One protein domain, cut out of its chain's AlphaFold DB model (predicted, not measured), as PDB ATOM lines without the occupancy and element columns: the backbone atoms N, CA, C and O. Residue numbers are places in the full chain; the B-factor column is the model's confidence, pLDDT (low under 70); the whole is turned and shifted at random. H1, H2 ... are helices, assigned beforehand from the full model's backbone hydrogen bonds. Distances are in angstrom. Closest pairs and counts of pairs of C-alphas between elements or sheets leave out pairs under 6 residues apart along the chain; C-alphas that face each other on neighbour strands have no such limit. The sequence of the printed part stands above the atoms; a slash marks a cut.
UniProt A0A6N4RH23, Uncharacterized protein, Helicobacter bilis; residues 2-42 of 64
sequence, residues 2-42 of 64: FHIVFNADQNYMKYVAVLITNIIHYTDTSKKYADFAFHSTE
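What this domain is: This is residues 2 to 42 of the 64 residues of an uncharacterized protein of Helicobacter bilis (UniProt A0A6N4RH23). A single long helix, H1, has the extended stretch of residues 2 to 8 running back beside it as a narrow V, while beyond its other end a short helix, H2, sits apart and residues 38 to 42 stick out as a tail. The 41 printed residues hold two named helices, H1 then H2, and no named strand; the class is all helix, with 19 residues, under half, in named elements. The whole is extended, with a radius of gyration of the C-alphas of 14.3 A, and spans 42 by 22 by 15 A.

How they stand to each other: H1, residues 13 to 26, and H2, residues 33 to 37, are apart. A short link of 6 residues joins them. In H1 and H2 every O i to N i+4 pair is within hydrogen-bond range. Residues 21 to 32, of which 21 to 26 belong to H1, stand free.

Where its parts are: H1 begins at C-alpha 13, (2.159, 29.865, 14.869), and measures 19.8 A from first to last C-alpha. H2 measures 6.0 A and ends at C-alpha 37, (16.587, 25.621, 41.354).

The domain as a whole: The C-alphas farthest apart, of Gln 10 and Glu 42, are 43.3 A apart. The printed part has no cut. Residues 37 to 42 have pLDDT under 70.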
ATOM      1  N   PHE A   2       5.411  29.039  36.064       75.94
ATOM      2  CA  PHE A   2       6.268  29.744  35.098       75.94
ATOM      3  C   PHE A   2       5.421  30.465  34.063       75.94
ATOM      4  O   PHE A   2       4.487  29.882  33.519       75.94
ATOM      5  N   HIS A   3       5.779  31.709  33.768       86.69
ATOM      6  CA  HIS A   3       5.236  32.427  32.625       86.69
ATOM      7  C   HIS A   3       6.193  32.231  31.451       86.69
ATOM      8  O   HIS A   3       7.309  32.746  31.469       86.69
ATOM      9  N   ILE A   4       5.768  31.452  30.455       89.38
ATOM     10  CA  ILE A   4       6.511  31.248  29.209       89.38
ATOM     11  C   ILE A   4       5.849  32.122  28.145       89.38
ATOM     12  O   ILE A   4       4.669  31.947  27.847       89.38
ATOM     13  N   VAL A   5       6.597  33.086  27.605       93.50
ATOM     14  CA  VAL A   5       6.112  34.016  26.579       93.50
ATOM     15  C   VAL A   5       6.737  33.639  25.243       93.50
ATOM     16  O   VAL A   5       7.959  33.573  25.124       93.50
ATOM     17  N   PHE A   6       5.897  33.410  24.237       93.75
ATOM     18  CA  PHE A   6       6.332  33.161  22.868       93.75
ATOM     19  C   PHE A   6       6.130  34.426  22.037       93.75
ATOM     20  O   PHE A   6       5.050  35.009  22.048       93.75
ATOM     21  N   ASN A   7       7.163  34.830  21.301       94.50
ATOM     22  CA  ASN A   7       7.060  35.855  20.271       94.50
ATOM     23  C   ASN A   7       7.190  35.176  18.908       94.50
ATOM     24  O   ASN A   7       8.233  34.595  18.611       94.50
ATOM     25  N   ALA A   8       6.129  35.209  18.111       94.81
ATOM     26  CA  ALA A   8       6.107  34.607  16.788       94.81
ATOM     27  C   ALA A   8       5.064  35.291  15.900       94.81
ATOM     28  O   ALA A   8       4.057  35.805  16.387       94.81
ATOM     29  N   ASP A   9       5.311  35.268  14.591       95.81
ATOM     30  CA  ASP A   9       4.377  35.755  13.580       95.81
ATOM     31  C   ASP A   9       3.396  34.657  13.114       95.81
ATOM     32  O   ASP A   9       3.485  33.489  13.512       95.81
ATOM     33  N   GLN A  10       2.465  35.035  12.232       95.94
ATOM     34  CA  GLN A  10       1.425  34.158  11.684       95.94
ATOM     35  C   GLN A  10       1.984  32.870  11.045       95.94
ATOM     36  O   GLN A  10       1.389  31.802  11.192       95.94
ATOM     37  N   ASN A  11       3.127  32.943  10.355       97.00
ATOM     38  CA  ASN A  11       3.722  31.800   9.657       97.00
ATOM     39  C   ASN A  11       4.334  30.794  10.640       97.00
ATOM     40  O   ASN A  11       4.372  29.591  10.357       97.00
ATOM     41  N   TYR A  12       4.774  31.277  11.805       96.25
ATOM     42  CA  TYR A  12       5.403  30.458  12.835       96.25
ATOM     43  C   TYR A  12       4.436  29.888  13.882       96.25
ATOM     44  O   TYR A  12       4.813  28.965  14.609       96.25
ATOM     45  N   MET A  13       3.174  30.335  13.912       95.94
ATOM     46  CA  MET A  13       2.159  29.865  14.869       95.94
ATOM     47  C   MET A  13       2.010  28.340  14.917       95.94
ATOM     48  O   MET A  13       1.924  27.762  16.000       95.94
ATOM     49  N   LYS A  14       2.045  27.661  13.762       95.69
ATOM     50  CA  LYS A  14       1.922  26.193  13.702       95.69
ATOM     51  C   LYS A  14       3.074  25.468  14.403       95.69
ATOM     52  O   LYS A  14       2.860  24.431  15.021       95.69
ATOM     53  N   TYR A  15       4.283  26.024  14.351       96.88
ATOM     54  CA  TYR A  15       5.446  25.452  15.030       96.88
ATOM     55  C   TYR A  15       5.412  25.758  16.527       96.88
ATOM     56  O   TYR A  15       5.724  24.883  17.333       96.88
ATOM     57  N   VAL A  16       4.962  26.958  16.910       96.94
ATOM     58  CA  VAL A  16       4.746  27.321  18.319       96.94
ATOM     59  C   VAL A  16       3.700  26.413  18.965       96.94
ATOM     60  O   VAL A  16       3.909  25.955  20.083       96.94
ATOM     61  N   ALA A  17       2.622  26.067  18.258       96.62
ATOM     62  CA  ALA A  17       1.616  25.131  18.758       96.62
ATOM     63  C   ALA A  17       2.205  23.741  19.063       96.62
ATOM     64  O   ALA A  17       1.941  23.167  20.123       96.62
ATOM     65  N   VAL A  18       3.052  23.218  18.171       97.50
ATOM     66  CA  VAL A  18       3.772  21.952  18.396       97.50
ATOM     67  C   VAL A  18       4.740  22.081  19.572       97.50
ATOM     68  O   VAL A  18       4.796  21.192  20.416       97.50
ATOM     69  N   LEU A  19       5.462  23.198  19.676       96.69
ATOM     70  CA  LEU A  19       6.382  23.454  20.781       96.69
ATOM     71  C   LEU A  19       5.658  23.484  22.134       96.69
ATOM     72  O   LEU A  19       6.093  22.813  23.063       96.69
ATOM     73  N   ILE A  20       4.537  24.205  22.236       96.44
ATOM     74  CA  ILE A  20       3.701  24.239  23.444       96.44
ATOM     75  C   ILE A  20       3.218  22.829  23.789       96.44
ATOM     76  O   ILE A  20       3.320  22.407  24.940       96.44
ATOM     77  N   THR A  21       2.745  22.083  22.789       97.31
ATOM     78  CA  THR A  21       2.279  20.702  22.972       97.31
ATOM     79  C   THR A  21       3.392  19.811  23.515       97.31
ATOM     80  O   THR A  21       3.177  19.083  24.481       97.31
ATOM     81  N   ASN A  22       4.599  19.914  22.960       97.25
ATOM     82  CA  ASN A  22       5.759  19.161  23.427       97.25
ATOM     83  C   ASN A  22       6.147  19.543  24.858       97.25
ATOM     84  O   ASN A  22       6.410  18.658  25.664       97.25
ATOM     85  N   ILE A  23       6.145  20.837  25.196       94.62
ATOM     86  CA  ILE A  23       6.415  21.287  26.566       94.62
ATOM     87  C   ILE A  23       5.421  20.630  27.523       94.62
ATOM     88  O   ILE A  23       5.844  20.023  28.497       94.62
ATOM     89  N   ILE A  24       4.118  20.684  27.242       93.12
ATOM     90  CA  ILE A  24       3.102  20.093  28.124       93.12
ATOM     91  C   ILE A  24       3.265  18.572  28.219       93.12
ATOM     92  O   ILE A  24       3.224  18.026  29.316       93.12
ATOM     93  N   HIS A  25       3.465  17.890  27.090       96.31
ATOM     94  CA  HIS A  25       3.492  16.428  27.044       96.31
ATOM     95  C   HIS A  25       4.736  15.822  27.703       96.31
ATOM     96  O   HIS A  25       4.650  14.764  28.319       96.31
ATOM     97  N   TYR A  26       5.885  16.490  27.583       94.44
ATOM     98  CA  TYR A  26       7.160  15.990  28.101       94.44
ATOM     99  C   TYR A  26       7.579  16.622  29.435       94.44
ATOM    100  O   TYR A  26       8.627  16.264  29.971       94.44
ATOM    101  N   THR A  27       6.791  17.545  29.996       90.25
ATOM    102  CA  THR A  27       7.060  18.073  31.339       90.25
ATOM    103  C   THR A  27       6.714  17.022  32.389       90.25
ATOM    104  O   THR A  27       5.561  16.622  32.531       90.25
ATOM    105  N   ASP A  28       7.713  16.612  33.174       89.88
ATOM    106  CA  ASP A  28       7.520  15.726  34.320       89.88
ATOM    107  C   ASP A  28       6.826  16.477  35.468       89.88
ATOM    108  O   ASP A  28       7.429  17.293  36.169       89.88
ATOM    109  N   THR A  29       5.543  16.185  35.678       88.31
ATOM    110  CA  THR A  29       4.719  16.813  36.719       88.31
ATOM    111  C   THR A  29       5.021  16.308  38.131       88.31
ATOM    112  O   THR A  29       4.500  16.864  39.096       88.31
ATOM    113  N   SER A  30       5.828  15.249  38.281       90.12
ATOM    114  CA  SER A  30       6.249  14.742  39.593       90.12
ATOM    115  C   SER A  30       7.374  15.576  40.210       90.12
ATOM    116  O   SER A  30       7.578  15.542  41.426       90.12
ATOM    117  N   LYS A  31       8.092  16.345  39.385       84.00
ATOM    118  CA  LYS A  31       9.229  17.159  39.804       84.00
ATOM    119  C   LYS A  31       8.781  18.559  40.180       84.00
ATOM    120  O   LYS A  31       7.981  19.192  39.492       84.00
ATOM    121  N   LYS A  32       9.330  19.075  41.275       81.94
ATOM    122  CA  LYS A  32       9.099  20.455  41.704       81.94
ATOM    123  C   LYS A  32      10.245  21.318  41.212       81.94
ATOM    124  O   LYS A  32      11.389  20.890  41.160       81.94
ATOM    125  N   TYR A  33       9.960  22.584  40.920       76.12
ATOM    126  CA  TYR A  33      11.001  23.533  40.520       76.12
ATOM    127  C   TYR A  33      12.166  23.618  41.518       76.12
ATOM    128  O   TYR A  33      13.316  23.731  41.107       76.12
ATOM    129  N   ALA A  34      11.871  23.525  42.818       77.12
ATOM    130  CA  ALA A  34      12.875  23.509  43.879       77.12
ATOM    131  C   ALA A  34      13.940  22.419  43.662       77.12
ATOM    132  O   ALA A  34      15.114  22.656  43.929       77.12
ATOM    133  N   ASP A  35      13.557  21.273  43.100       76.31
ATOM    134  CA  ASP A  35      14.472  20.156  42.856       76.31
ATOM    135  C   ASP A  35      15.569  20.526  41.839       76.31
ATOM    136  O   ASP A  35      16.647  19.939  41.856       76.31
ATOM    137  N   PHE A  36      15.322  21.536  40.995       74.19
ATOM    138  CA  PHE A  36      16.257  22.034  39.981       74.19
ATOM    139  C   PHE A  36      16.898  23.377  40.358       74.19
ATOM    140  O   PHE A  36      18.057  23.624  40.042       74.19
ATOM    141  N   ALA A  37      16.159  24.255  41.042       68.69
ATOM    142  CA  ALA A  37      16.587  25.621  41.354       68.69
ATOM    143  C   ALA A  37      17.728  25.694  42.381       68.69
ATOM    144  O   ALA A  37      18.442  26.694  42.435       68.69
ATOM    145  N   PHE A  38      17.901  24.646  43.192       64.56
ATOM    146  CA  PHE A  38      18.902  24.590  44.260       64.56
ATOM    147  C   PHE A  38      20.088  23.678  43.948       64.56
ATOM    148  O   PHE A  38      20.835  23.313  44.855       64.56
ATOM    149  N   HIS A  39      20.314  23.321  42.679       60.41
ATOM    150  CA  HIS A  39      21.635  22.842  42.278       60.41
ATOM    151  C   HIS A  39      22.588  24.028  42.372       60.41
ATOM    152  O   HIS A  39      22.708  24.839  41.457       60.41
ATOM    153  N   SER A  40      23.178  24.167  43.557       55.78
ATOM    154  CA  SER A  40      24.109  25.216  43.915       55.78
ATOM    155  C   SER A  40      25.103  25.428  42.781       55.78
ATOM    156  O   SER A  40      25.851  24.514  42.423       55.78
ATOM    157  N   THR A  41      25.188  26.663  42.300       55.50
ATOM    158  CA  THR A  41      26.381  27.230  41.668       55.50
ATOM    159  C   THR A  41      27.534  27.305  42.674       55.50
ATOM    160  O   THR A  41      28.241  28.304  42.755       55.50
ATOM    161  N   GLU A  42      27.752  26.252  43.458       59.78
ATOM    162  CA  GLU A  42      29.072  25.971  43.975       59.78
ATOM    163  C   GLU A  42      29.883  25.501  42.771       59.78
ATOM    164  O   GLU A  42      30.105  24.310  42.543       59.78
TER     165      GLU A  42